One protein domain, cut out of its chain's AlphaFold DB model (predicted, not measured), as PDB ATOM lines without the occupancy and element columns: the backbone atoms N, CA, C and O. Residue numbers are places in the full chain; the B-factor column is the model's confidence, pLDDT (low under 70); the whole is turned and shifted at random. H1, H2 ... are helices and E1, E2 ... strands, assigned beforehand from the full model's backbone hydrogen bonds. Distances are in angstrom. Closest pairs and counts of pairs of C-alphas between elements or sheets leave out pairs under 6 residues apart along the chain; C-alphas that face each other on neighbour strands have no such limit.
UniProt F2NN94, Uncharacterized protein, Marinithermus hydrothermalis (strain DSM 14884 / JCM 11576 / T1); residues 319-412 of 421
ATOM      1  N   GLU A 319     348.770 235.523 296.445       69.19
ATOM      2  CA  GLU A 319     347.706 235.680 297.449       69.19
ATOM      3  C   GLU A 319     347.172 237.117 297.533       69.19
ATOM      4  O   GLU A 319     346.022 237.329 297.904       69.19
ATOM      5  N   ARG A 320     347.990 238.104 297.147       76.75
ATOM      6  CA  ARG A 320     347.642 239.536 297.163       76.75
ATOM      7  C   ARG A 320     347.196 240.075 295.807       76.75
ATOM      8  O   ARG A 320     346.780 241.229 295.707       76.75
ATOM      9  N   ALA A 321     347.301 239.253 294.767       81.62
ATOM     10  CA  ALA A 321     346.893 239.604 293.420       81.62
ATOM     11  C   ALA A 321     345.483 239.085 293.130       81.62
ATOM     12  O   ALA A 321     345.115 237.952 293.455       81.62
ATOM     13  N   TRP A 322     344.704 239.907 292.439       85.00
ATOM     14  CA  TRP A 322     343.464 239.474 291.829       85.00
ATOM     15  C   TRP A 322     343.778 238.623 290.597       85.00
ATOM     16  O   TRP A 322     344.290 239.120 289.593       85.00
ATOM     17  N   VAL A 323     343.507 237.326 290.693       85.62
ATOM     18  CA  VAL A 323     343.803 236.329 289.668       85.62
ATOM     19  C   VAL A 323     342.593 236.150 288.763       85.62
ATOM     20  O   VAL A 323     341.528 235.710 289.202       85.62
ATOM     21  N   ILE A 324     342.785 236.456 287.482       87.31
ATOM     22  CA  ILE A 324     341.772 236.328 286.437       87.31
ATOM     23  C   ILE A 324     342.234 235.255 285.438       87.31
ATOM     24  O   ILE A 324     343.157 235.511 284.660       87.31
ATOM     25  N   PRO A 325     341.619 234.063 285.416       87.12
ATOM     26  CA  PRO A 325     341.881 233.048 284.403       87.12
ATOM     27  C   PRO A 325     341.152 233.398 283.100       87.12
ATOM     28  O   PRO A 325     339.984 233.067 282.916       87.12
ATOM     29  N   TYR A 326     341.838 234.079 282.178       86.50
ATOM     30  CA  TYR A 326     341.232 234.602 280.947       86.50
ATOM     31  C   TYR A 326     340.581 233.511 280.087       86.50
ATOM     32  O   TYR A 326     339.502 233.716 279.533       86.50
ATOM     33  N   GLU A 327     341.211 232.337 279.990       87.69
ATOM     34  CA  GLU A 327     340.707 231.223 279.176       87.69
ATOM     35  C   GLU A 327     339.361 230.686 279.671       87.69
ATOM     36  O   GLU A 327     338.539 230.238 278.871       87.69
ATOM     37  N   GLU A 328     339.115 230.784 280.975       86.50
ATOM     38  CA  GLU A 328     337.907 230.277 281.622       86.50
ATOM     39  C   GLU A 328     336.740 231.263 281.566       86.50
ATOM     40  O   GLU A 328     335.607 230.897 281.883       86.50
ATOM     41  N   LEU A 329     336.993 232.504 281.141       84.44
ATOM     42  CA  LEU A 329     335.958 233.526 281.065       84.44
ATOM     43  C   LEU A 329     334.925 233.229 279.976       84.44
ATOM     44  O   LEU A 329     333.823 233.743 280.066       84.44
ATOM     45  N   GLY A 330     335.205 232.406 278.961       85.12
ATOM     46  CA  GLY A 330     334.248 232.164 277.877       85.12
ATOM     47  C   GLY A 330     334.726 231.196 276.795       85.12
ATOM     48  O   GLY A 330     335.924 230.981 276.597       85.12
ATOM     49  N   GLY A 331     333.774 230.622 276.055       84.25
ATOM     50  CA  GLY A 331     334.057 229.630 275.010       84.25
ATOM     51  C   GLY A 331     334.674 230.247 273.754       84.25
ATOM     52  O   GLY A 331     335.579 229.671 273.142       84.25
ATOM     53  N   THR A 332     334.259 231.459 273.392       86.56
ATOM     54  CA  THR A 332     334.753 232.172 272.203       86.56
ATOM     55  C   THR A 332     335.665 233.352 272.552       86.56
ATOM     56  O   THR A 332     335.606 233.906 273.645       86.56
ATOM     57  N   SER A 333     336.512 233.776 271.602       83.56
ATOM     58  CA  SER A 333     337.418 234.927 271.778       83.56
ATOM     59  C   SER A 333     336.666 236.217 272.121       83.56
ATOM     60  O   SER A 333     337.123 237.004 272.943       83.56
ATOM     61  N   ARG A 334     335.487 236.424 271.517       82.00
ATOM     62  CA  ARG A 334     334.642 237.600 271.764       82.00
ATOM     63  C   ARG A 334     334.028 237.567 273.162       82.00
ATOM     64  O   ARG A 334     334.062 238.583 273.843       82.00
ATOM     65  N   GLU A 335     333.491 236.421 273.580       84.81
ATOM     66  CA  GLU A 335     332.924 236.245 274.924       84.81
ATOM     67  C   GLU A 335     333.985 236.444 276.002       84.81
ATOM     68  O   GLU A 335     333.746 237.204 276.929       84.81
ATOM     69  N   ARG A 336     335.179 235.851 275.854       88.69
ATOM     70  CA  ARG A 336     336.275 236.040 276.821       88.69
ATOM     71  C   ARG A 336     336.658 237.504 276.993       88.69
ATOM     72  O   ARG A 336     336.839 237.951 278.119       88.69
ATOM     73  N   LEU A 337     336.751 238.259 275.897       84.44
ATOM     74  CA  LEU A 337     337.086 239.680 275.948       84.44
ATOM     75  C   LEU A 337     335.978 240.516 276.609       84.44
ATOM     76  O   LEU A 337     336.272 241.363 277.448       84.44
ATOM     77  N   ILE A 338     334.716 240.272 276.239       84.12
ATOM     78  CA  ILE A 338     333.558 240.955 276.833       84.12
ATOM     79  C   ILE A 338     333.496 240.653 278.329       84.12
ATOM     80  O   ILE A 338     333.469 241.577 279.132       84.12
ATOM     81  N   HIS A 339     333.575 239.380 278.706       89.44
ATOM     82  CA  HIS A 339     333.541 238.962 280.099       89.44
ATOM     83  C   HIS A 339     334.742 239.487 280.889       89.44
ATOM     84  O   HIS A 339     334.563 239.886 282.030       89.44
ATOM     85  N   LEU A 340     335.944 239.580 280.304       87.69
ATOM     86  CA  LEU A 340     337.092 240.224 280.955       87.69
ATOM     87  C   LEU A 340     336.797 241.693 281.286       87.69
ATOM     88  O   LEU A 340     337.083 242.141 282.394       87.69
ATOM     89  N   ILE A 341     336.205 242.431 280.343       85.94
ATOM     90  CA  ILE A 341     335.821 243.836 280.535       85.94
ATOM     91  C   ILE A 341     334.704 243.954 281.576       85.94
ATOM     92  O   ILE A 341     334.794 244.797 282.463       85.94
ATOM     93  N   GLU A 342     333.677 243.110 281.504       85.31
ATOM     94  CA  GLU A 342     332.553 243.106 282.448       85.31
ATOM     95  C   GLU A 342     332.991 242.745 283.867       85.31
ATOM     96  O   GLU A 342     332.542 243.365 284.829       85.31
ATOM     97  N   VAL A 343     333.887 241.768 284.005       85.06
ATOM     98  CA  VAL A 343     334.494 241.363 285.276       85.06
ATOM     99  C   VAL A 343     335.348 242.502 285.836       85.06
ATOM    100  O   VAL A 343     335.222 242.834 287.012       85.06
ATOM    101  N   TYR A 344     336.144 243.168 284.994       83.94
ATOM    102  CA  TYR A 344     336.932 244.345 285.376       83.94
ATOM    103  C   TYR A 344     336.063 245.528 285.822       83.94
ATOM    104  O   TYR A 344     336.305 246.118 286.872       83.94
ATOM    105  N   GLN A 345     335.013 245.850 285.071       83.81
ATOM    106  CA  GLN A 345     334.079 246.924 285.415       83.81
ATOM    107  C   GLN A 345     333.279 246.604 286.679       83.81
ATOM    108  O   GLN A 345     333.114 247.472 287.531       83.81
ATOM    109  N   ALA A 346     332.817 245.362 286.840       84.00
ATOM    110  CA  ALA A 346     332.112 244.935 288.043       84.00
ATOM    111  C   ALA A 346     332.998 245.021 289.294       84.00
ATOM    112  O   ALA A 346     332.512 245.440 290.346       84.00
ATOM    113  N   ALA A 347     334.285 244.681 289.166       82.62
ATOM    114  CA  ALA A 347     335.269 244.844 290.231       82.62
ATOM    115  C   ALA A 347     335.459 246.323 290.609       82.62
ATOM    116  O   ALA A 347     335.388 246.660 291.791       82.62
ATOM    117  N   LEU A 348     335.620 247.213 289.619       82.25
ATOM    118  CA  LEU A 348     335.757 248.661 289.840       82.25
ATOM    119  C   LEU A 348     334.515 249.285 290.495       82.25
ATOM    120  O   LEU A 348     334.637 250.058 291.443       82.25
ATOM    121  N   ASP A 349     333.321 248.926 290.023       81.50
ATOM    122  CA  ASP A 349     332.053 249.478 290.511       81.50
ATOM    123  C   ASP A 349     331.551 248.799 291.802       81.50
ATOM    124  O   ASP A 349     330.486 249.157 292.314       81.50
ATOM    125  N   ARG A 350     332.275 247.787 292.311       77.69
ATOM    126  CA  ARG A 350     331.866 246.899 293.416       77.69
ATOM    127  C   ARG A 350     330.447 246.339 293.240       77.69
ATOM    128  O   ARG A 350     329.690 246.193 294.201       77.69
ATOM    129  N   ARG A 351     330.072 246.039 291.994       80.12
ATOM    130  CA  ARG A 351     328.755 245.491 291.645       80.12
ATOM    131  C   ARG A 351     328.784 243.966 291.673       80.12
ATOM    132  O   ARG A 351     329.771 243.369 291.244       80.12
ATOM    133  N   PRO A 352     327.695 243.311 292.112       76.75
ATOM    134  CA  PRO A 352     327.610 241.862 292.036       76.75
ATOM    135  C   PRO A 352     327.607 241.411 290.568       76.75
ATOM    136  O   PRO A 352     326.702 241.759 289.812       76.75
ATOM    137  N   ASN A 353     328.616 240.629 290.171       82.81
ATOM    138  CA  ASN A 353     328.690 239.972 288.866       82.81
ATOM    139  C   ASN A 353     329.023 238.481 289.072       82.81
ATOM    140  O   ASN A 353     330.048 238.187 289.689       82.81
ATOM    141  N   PRO A 354     328.204 237.536 288.571       82.88
ATOM    142  CA  PRO A 354     328.446 236.101 288.738       82.88
ATOM    143  C   PRO A 354     329.840 235.671 288.272       82.88
ATOM    144  O   PRO A 354     330.530 234.944 288.976       82.88
ATOM    145  N   LEU A 355     330.311 236.201 287.140       80.62
ATOM    146  CA  LEU A 355     331.615 235.856 286.570       80.62
ATOM    147  C   LEU A 355     332.776 236.348 287.440       80.62
ATOM    148  O   LEU A 355     333.808 235.687 287.521       80.62
ATOM    149  N   LEU A 356     332.598 237.475 288.133       80.31
ATOM    150  CA  LEU A 356     333.599 238.007 289.052       80.31
ATOM    151  C   LEU A 356     333.799 237.069 290.252       80.31
ATOM    152  O   LEU A 356     334.936 236.812 290.633       80.31
ATOM    153  N   TYR A 357     332.725 236.515 290.818       80.44
ATOM    154  CA  TYR A 357     332.808 235.652 292.006       80.44
ATOM    155  C   TYR A 357     333.029 234.167 291.691       80.44
ATOM    156  O   TYR A 357     333.664 233.476 292.479       80.44
ATOM    157  N   GLU A 358     332.521 233.667 290.563       82.56
ATOM    158  CA  GLU A 358     332.619 232.247 290.195       82.56
ATOM    159  C   GLU A 358     333.929 231.898 289.486       82.56
ATOM    160  O   GLU A 358     334.372 230.752 289.547       82.56
ATOM    161  N   ARG A 359     334.531 232.860 288.775       82.31
ATOM    162  CA  ARG A 359     335.683 232.609 287.892       82.31
ATOM    163  C   ARG A 359     336.961 233.299 288.328       82.31
ATOM    164  O   ARG A 359     337.991 233.078 287.708       82.31
ATOM    165  N   THR A 360     336.932 234.126 289.367       82.44
ATOM    166  CA  THR A 360     338.134 234.788 289.889       82.44
ATOM    167  C   THR A 360     338.229 234.612 291.399       82.44
ATOM    168  O   THR A 360     337.248 234.266 292.056       82.44
ATOM    169  N   ASN A 361     339.394 234.895 291.985       83.31
ATOM    170  CA  ASN A 361     339.568 234.872 293.441       83.31
ATOM    171  C   ASN A 361     339.020 236.134 294.147       83.31
ATOM    172  O   ASN A 361     339.352 236.369 295.305       83.31
ATOM    173  N   TRP A 362     338.164 236.933 293.493       81.56
ATOM    174  CA  TRP A 362     337.625 238.192 294.032       81.56
ATOM    175  C   TRP A 362     336.927 238.040 295.391       81.56
ATOM    176  O   TRP A 362     337.001 238.932 296.232       81.56
ATOM    177  N   ALA A 363     336.299 236.889 295.652       77.62
ATOM    178  CA  ALA A 363     335.668 236.594 296.940       77.62
ATOM    179  C   ALA A 363     336.643 236.663 298.136       77.62
ATOM    180  O   ALA A 363     336.204 236.903 299.258       77.62
ATOM    181  N   ALA A 364     337.949 236.485 297.905       75.75
ATOM    182  CA  ALA A 364     338.976 236.589 298.940       75.75
ATOM    183  C   ALA A 364     339.253 238.042 299.384       75.75
ATOM    184  O   ALA A 364     339.837 238.249 300.443       75.75
ATOM    185  N   PHE A 365     338.798 239.045 298.622       75.56
ATOM    186  CA  PHE A 365     339.114 240.469 298.803       75.56
ATOM    187  C   PHE A 365     337.940 241.289 299.372       75.56
ATOM    188  O   PHE A 365     337.745 242.457 299.049       75.56
ATOM    189  N   SER A 366     337.116 240.698 300.245       63.84
ATOM    190  CA  SER A 366     335.899 241.351 300.763       63.84
ATOM    191  C   SER A 366     336.145 242.564 301.678       63.84
ATOM    192  O   SER A 366     335.216 243.337 301.908       63.84
ATOM    193  N   ALA A 367     337.361 242.726 302.214       62.72
ATOM    194  CA  ALA A 367     337.720 243.798 303.152       62.72
ATOM    195  C   ALA A 367     338.981 244.598 302.764       62.72
ATOM    196  O   ALA A 367     339.146 245.718 303.245       62.72
ATOM    197  N   GLU A 368     339.835 244.064 301.887       71.12
ATOM    198  CA  GLU A 368     341.095 244.679 301.449       71.12
ATOM    199  C   GLU A 368     341.145 244.709 299.918       71.12
ATOM    200  O   GLU A 368     340.727 243.751 299.267       71.12
ATOM    201  N   GLU A 369     341.622 245.813 299.334       75.38
ATOM    202  CA  GLU A 369     341.785 245.910 297.880       75.38
ATOM    203  C   GLU A 369     343.001 245.087 297.424       75.38
ATOM    204  O   GLU A 369     344.027 245.088 298.106       75.38
ATOM    205  N   PRO A 370     342.917 244.388 296.278       80.81
ATOM    206  CA  PRO A 370     344.049 243.636 295.749       80.81
ATOM    207  C   PRO A 370     345.219 244.573 295.414       80.81
ATOM    208  O   PRO A 370     345.027 245.638 294.828       80.81
ATOM    209  N   GLU A 371     346.450 244.152 295.720       80.75
ATOM    210  CA  GLU A 371     347.668 244.936 295.444       80.75
ATOM    211  C   GLU A 371     348.020 244.955 293.941       80.75
ATOM    212  O   GLU A 371     348.807 245.785 293.483       80.75
ATOM    213  N   GLY A 372     347.433 244.054 293.148       78.75
ATOM    214  CA  GLY A 372     347.639 243.985 291.704       78.75
ATOM    215  C   GLY A 372     346.698 243.004 291.009       78.75
ATOM    216  O   GLY A 372     345.917 242.310 291.654       78.75
ATOM    217  N   VAL A 373     346.781 242.936 289.678       81.25
ATOM    218  CA  VAL A 373     345.986 242.018 288.847       81.25
ATOM    219  C   VAL A 373     346.918 241.054 288.129       81.25
ATOM    220  O   VAL A 373     347.851 241.478 287.447       81.25
ATOM    221  N   LEU A 374     346.646 239.759 288.255       81.50
ATOM    222  CA  LEU A 374     347.330 238.704 287.530       81.50
ATOM    223  C   LEU A 374     346.369 238.059 286.534       81.50
ATOM    224  O   LEU A 374     345.459 237.321 286.905       81.50
ATOM    225  N   LEU A 375     346.602 238.313 285.253       82.62
ATOM    226  CA  LEU A 375     345.864 237.674 284.173       82.62
ATOM    227  C   LEU A 375     346.567 236.373 283.764       82.62
ATOM    228  O   LEU A 375     347.664 236.411 283.204       82.62
ATOM    229  N   LEU A 376     345.935 235.228 284.016       82.69
ATOM    230  CA  LEU A 376     346.413 233.929 283.537       82.69
ATOM    231  C   LEU A 376     345.873 233.682 282.124       82.69
ATOM    232  O   LEU A 376     344.696 233.928 281.861       82.69
ATOM    233  N   GLY A 377     346.725 233.208 281.213       81.25
ATOM    234  CA  GLY A 377     346.376 233.076 279.794       81.25
ATOM    235  C   GLY A 377     346.566 234.369 278.994       81.25
ATOM    236  O   GLY A 377     345.814 234.640 278.056       81.25
ATOM    237  N   ALA A 378     347.549 235.202 279.355       78.56
ATOM    238  CA  ALA A 378     347.850 236.451 278.649       78.56
ATOM    239  C   ALA A 378     348.217 236.216 277.172       78.56
ATOM    240  O   ALA A 378     347.851 237.000 276.303       78.56
ATOM    241  N   GLU A 379     348.879 235.104 276.860       78.44
ATOM    242  CA  GLU A 379     349.144 234.637 275.501       78.44
ATOM    243  C   GLU A 379     347.855 234.376 274.718       78.44
ATOM    244  O   GLU A 379     347.758 234.748 273.546       78.44
ATOM    245  N   ARG A 380     346.836 233.808 275.371       84.25
ATOM    246  CA  ARG A 380     345.527 233.576 274.767       84.25
ATOM    247  C   ARG A 380     344.764 234.876 274.581       84.25
ATOM    248  O   ARG A 380     344.127 235.032 273.543       84.25
ATOM    249  N   LEU A 381     344.877 235.824 275.515       82.38
ATOM    250  CA  LEU A 381     344.378 237.188 275.325       82.38
ATOM    251  C   LEU A 381     345.055 237.847 274.121       82.38
ATOM    252  O   LEU A 381     344.356 238.348 273.253       82.38
ATOM    253  N   LEU A 382     346.385 237.828 274.020       79.62
ATOM    254  CA  LEU A 382     347.112 238.428 272.894       79.62
ATOM    255  C   LEU A 382     346.739 237.778 271.556       79.62
ATOM    256  O   LEU A 382     346.569 238.478 270.558       79.62
ATOM    257  N   TRP A 383     346.560 236.456 271.541       79.88
ATOM    258  CA  TRP A 383     346.071 235.728 270.374       79.88
ATOM    259  C   TRP A 383     344.636 236.128 270.016       79.88
ATOM    260  O   TRP A 383     344.355 236.460 268.868       79.88
ATOM    261  N   ASP A 384     343.732 236.157 270.996       83.12
ATOM    262  CA  ASP A 384     342.353 236.596 270.801       83.12
ATOM    263  C   ASP A 384     342.300 238.056 270.334       83.12
ATOM    264  O   ASP A 384     341.545 238.356 269.421       83.12
ATOM    265  N   LEU A 385     343.135 238.953 270.866       76.88
ATOM    266  CA  LEU A 385     343.233 240.350 270.433       76.88
ATOM    267  C   LEU A 385     343.727 240.474 268.982       76.88
ATOM    268  O   LEU A 385     343.245 241.334 268.246       76.88
ATOM    269  N   ALA A 386     344.670 239.621 268.568       73.50
ATOM    270  CA  ALA A 386     345.185 239.578 267.200       73.50
ATOM    271  C   ALA A 386     344.182 238.961 266.206       73.50
ATOM    272  O   ALA A 386     344.159 239.343 265.035       73.50
ATOM    273  N   CYS A 387     343.359 238.011 266.660       70.25
ATOM    274  CA  CYS A 387     342.367 237.316 265.837       70.25
ATOM    275  C   CYS A 387     340.987 237.985 265.840       70.25
ATOM    276  O   CYS A 387     340.210 237.802 264.899       70.25
ATOM    277  N   LEU A 388     340.655 238.755 266.872       70.12
ATOM    278  CA  LEU A 388     339.457 239.575 266.897       70.12
ATOM    279  C   LEU A 388     339.677 240.788 265.986       70.12
ATOM    280  O   LEU A 388     340.743 241.405 266.001       70.12
ATOM    281  N   PRO A 389     338.663 241.218 265.221       65.69
ATOM    282  CA  PRO A 389     338.743 242.429 264.423       65.69
ATOM    283  C   PRO A 389     338.618 243.668 265.332       65.69
ATOM    284  O   PRO A 389     337.777 244.529 265.101       65.69
ATOM    285  N   ILE A 390     339.426 243.777 266.389       56.62
ATOM    286  CA  ILE A 390     339.394 244.867 267.378       56.62
ATOM    287  C   ILE A 390     339.776 246.192 266.733       56.62
ATOM    288  O   ILE A 390     339.170 247.209 267.039       56.62
ATOM    289  N   ALA A 391     340.663 246.180 265.736       53.22
ATOM    290  CA  ALA A 391     340.899 247.350 264.893       53.22
ATOM    291  C   ALA A 391     339.636 247.798 264.126       53.22
ATOM    292  O   ALA A 391     339.512 248.969 263.787       53.22
ATOM    293  N   ARG A 392     338.693 246.888 263.850       55.81
ATOM    294  CA  ARG A 392     337.420 247.164 263.169       55.81
ATOM    295  C   ARG A 392     336.313 247.564 264.156       55.81
ATOM    296  O   ARG A 392     335.487 248.387 263.793       55.81
ATOM    297  N   LEU A 393     336.345 247.036 265.382       52.84
ATOM    298  CA  LEU A 393     335.415 247.328 266.487       52.84
ATOM    299  C   LEU A 393     335.742 248.652 267.204       52.84
ATOM    300  O   LEU A 393     334.851 249.459 267.433       52.84
ATOM    301  N   LEU A 394     337.022 248.939 267.466       54.94
ATOM    302  CA  LEU A 394     337.468 250.257 267.936       54.94
ATOM    303  C   LEU A 394     337.270 251.319 266.850       54.94
ATOM    304  O   LEU A 394     336.861 252.428 267.166       54.94
ATOM    305  N   ARG A 395     337.478 250.983 265.564       51.72
ATOM    306  CA  ARG A 395     337.088 251.876 264.459       51.72
ATOM    307  C   ARG A 395     335.582 252.080 264.393       51.72
ATOM    308  O   ARG A 395     335.193 253.206 264.156       51.72
ATOM    309  N   SER A 396     334.743 251.059 264.592       54.31
ATOM    310  CA  SER A 396     333.289 251.249 264.540       54.31
ATOM    311  C   SER A 396     332.765 252.041 265.731       54.31
ATOM    312  O   SER A 396     331.948 252.914 265.518       54.31
ATOM    313  N   GLU A 397     333.265 251.833 266.954       54.31
ATOM    314  CA  GLU A 397     332.846 252.656 268.100       54.31
ATOM    315  C   GLU A 397     333.384 254.091 268.043       54.31
ATOM    316  O   GLU A 397     332.675 255.019 268.433       54.31
ATOM    317  N   ILE A 398     334.611 254.301 267.545       54.22
ATOM    318  CA  ILE A 398     335.132 255.652 267.283       54.22
ATOM    319  C   ILE A 398     334.323 256.309 266.161       54.22
ATOM    320  O   ILE A 398     333.949 257.461 266.323       54.22
ATOM    321  N   LEU A 399     333.971 255.582 265.094       53.41
ATOM    322  CA  LEU A 399     333.131 256.084 264.001       53.41
ATOM    323  C   LEU A 399     331.673 256.304 264.419       53.41
ATOM    324  O   LEU A 399     331.068 257.247 263.936       53.41
ATOM    325  N   ASP A 400     331.108 255.505 265.324       52.72
ATOM    326  CA  ASP A 400     329.748 255.688 265.845       52.72
ATOM    327  C   ASP A 400     329.693 256.879 266.811       52.72
ATOM    328  O   ASP A 400     328.737 257.658 266.789       52.72
ATOM    329  N   LYS A 401     330.746 257.089 267.617       53.22
ATOM    330  CA  LYS A 401     330.891 258.285 268.462       53.22
ATOM    331  C   LYS A 401     331.243 259.533 267.648       53.22
ATOM    332  O   LYS A 401     330.702 260.592 267.950       53.22
ATOM    333  N   GLU A 402     332.060 259.422 266.597       51.59
ATOM    334  CA  GLU A 402     332.315 260.490 265.618       51.59
ATOM    335  C   GLU A 402     331.059 260.810 264.811       51.59
ATOM    336  O   GLU A 402     330.774 261.983 264.619       51.59
ATOM    337  N   ALA A 403     330.263 259.820 264.399       56.84
ATOM    338  CA  ALA A 403     328.999 260.018 263.692       56.84
ATOM    339  C   ALA A 403     327.935 260.651 264.599       56.84
ATOM    340  O   ALA A 403     327.188 261.512 264.139       56.84
ATOM    341  N   LEU A 404     327.897 260.305 265.891       53.53
ATOM    342  CA  LEU A 404     327.101 261.018 266.895       53.53
ATOM    343  C   LEU A 404     327.586 262.461 267.079       53.53
ATOM    344  O   LEU A 404     326.758 263.370 267.131       53.53
ATOM    345  N   PHE A 405     328.901 262.700 267.116       45.00
ATOM    346  CA  PHE A 405     329.476 264.047 267.188       45.00
ATOM    347  C   PHE A 405     329.180 264.868 265.926       45.00
ATOM    348  O   PHE A 405     328.802 266.032 266.042       45.00
ATOM    349  N   TYR A 406     329.271 264.270 264.734       54.22
ATOM    350  CA  TYR A 406     328.935 264.875 263.438       54.22
ATOM    351  C   TYR A 406     327.429 265.160 263.325       54.22
ATOM    352  O   TYR A 406     327.019 266.235 262.895       54.22
ATOM    353  N   ALA A 407     326.580 264.234 263.778       54.38
ATOM    354  CA  ALA A 407     325.131 264.417 263.804       54.38
ATOM    355  C   ALA A 407     324.698 265.499 264.808       54.38
ATOM    356  O   ALA A 407     323.760 266.243 264.526       54.38
ATOM    357  N   LEU A 408     325.381 265.623 265.952       48.16
ATOM    358  CA  LEU A 408     325.136 266.680 266.941       48.16
ATOM    359  C   LEU A 408     325.661 268.046 266.472       48.16
ATOM    360  O   LEU A 408     324.965 269.047 266.636       48.16
ATOM    361  N   THR A 409     326.828 268.096 265.825       51.97
ATOM    362  CA  THR A 409     327.403 269.336 265.262       51.97
ATOM    363  C   THR A 409     326.701 269.819 263.989       51.97
ATOM    364  O   THR A 409     326.769 271.005 263.681       51.97
ATOM    365  N   HIS A 410     325.967 268.959 263.273       54.31
ATOM    366  CA  HIS A 410     325.129 269.356 262.128       54.31
ATOM    367  C   HIS A 410     323.633 269.516 262.444       54.31
ATOM    368  O   HIS A 410     322.891 270.007 261.596       54.31
ATOM    369  N   ARG A 411     323.170 269.168 263.656       51.75
ATOM    370  CA  ARG A 411     321.792 269.455 264.115       51.75
ATOM    371  C   ARG A 411     321.662 270.629 265.082       51.75
ATOM    372  O   ARG A 411     320.538 271.047 265.344       51.75
ATOM    373  N   TYR A 412     322.767 271.206 265.548       43.91
ATOM    374  CA  TYR A 412     322.757 272.459 266.301       43.91
ATOM    375  C   TYR A 412     323.569 273.529 265.565       43.91
ATOM    376  O   TYR A 412     324.765 273.698 265.792       43.91
TER     377      TYR A 412
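This is residues 319 to 412 of the 421 residues of an uncharacterized protein of Marinithermus hydrothermalis (strain DSM 14884 / JCM 11576 / T1) (UniProt F2NN94). A small helical body sends out one long helical arm: residues 391 to 412, of which 391 to 411 belong to H6, stick out from it. In the body H1, H3 and H5 pack on H2, a sheet of two parallel strands, E1 and E2, has E1 near H2, and H4 and H5 lie toward opposite ends. The printed part has 94 residues, with six named helices and two named strands in the order E1, H1, H2, H3, H4, E2, H5, H6, and its class is mostly helix. The whole is loose, with a radius of gyration of the C-alphas of 16.8 A, and elongated, spanning 53 by 31 by 21 A.

E1 is residues 321 to 325, 12.2 A long, beginning at C-alpha 321 (346.893, 239.604, 293.420). H1 is residues 326 to 329, and H2 is residues 333 to 348, 22.8 A long. H3 is residues 354 to 359, and H4 is residues 361 to 365. E2, residues 372 to 376, is 13.0 A long. H5, residues 378 to 387, is 14.0 A long. H6, residues 390 to 411, is 30.4 A long and ends at C-alpha 411 (321.792, 269.455, 264.115).

H1 and H2 are the hub, each touching three helices. H2 touches H1 with residues 335 to 340 alone; the closest C-alphas, of Leu 329 and Arg 336, are 4.9 A apart. H2 touches H3, closest at the C-alphas of Val 343 and Leu 356, 5.1 A, and their lines are only just about perpendicular at 71 degrees. H2 touches H5 with residues 333 to 337 alone, closest at the C-alphas of Ser 333 and Asp 384, 5.3 A, at a steep tilt of 55 degrees, opposite ways. H1 touches H5, closest at the C-alphas of Tyr 326 and Leu 381, 6.9 A. H1 and H3 only just touch, with 3 pairs of C-alphas within 8 A; the closest are those of Leu 329 and Arg 359, 6.9 A. E1 and H2 are near each other, with 6 pairs of C-alphas within 10 A. E1 and E2 are parallel neighbours at 22 degrees; N 322 and O 372, 2.8 A, and N 376 and O 324, 2.9 A, are within hydrogen-bond range. E1, the helices H1 to H4, and E2 form a strand-helix-strand unit, two parallel neighbour strands with helices between. H3 and H4 are close but not clearly touching, the closest C-alphas, of Tyr 357 and Ala 363, being 5.8 A apart. H5 and H6 meet only through their link. Every O i to N i+4 pair is within hydrogen-bond range in H2, H3, H5 and H6; H4 has 0 of 1, but 2 of its 2 O i to N i+3 pairs, and H1 is too short for an O i to N i+4 pair.

The C-alphas of Glu 319 and Tyr 412, the two farthest apart, are 54.3 A apart. The printed part has no cut and no long link. Mean pLDDT of the printed part is 74.0; residue 319, residues 366 to 367 and residues 389 to 412 are under 70.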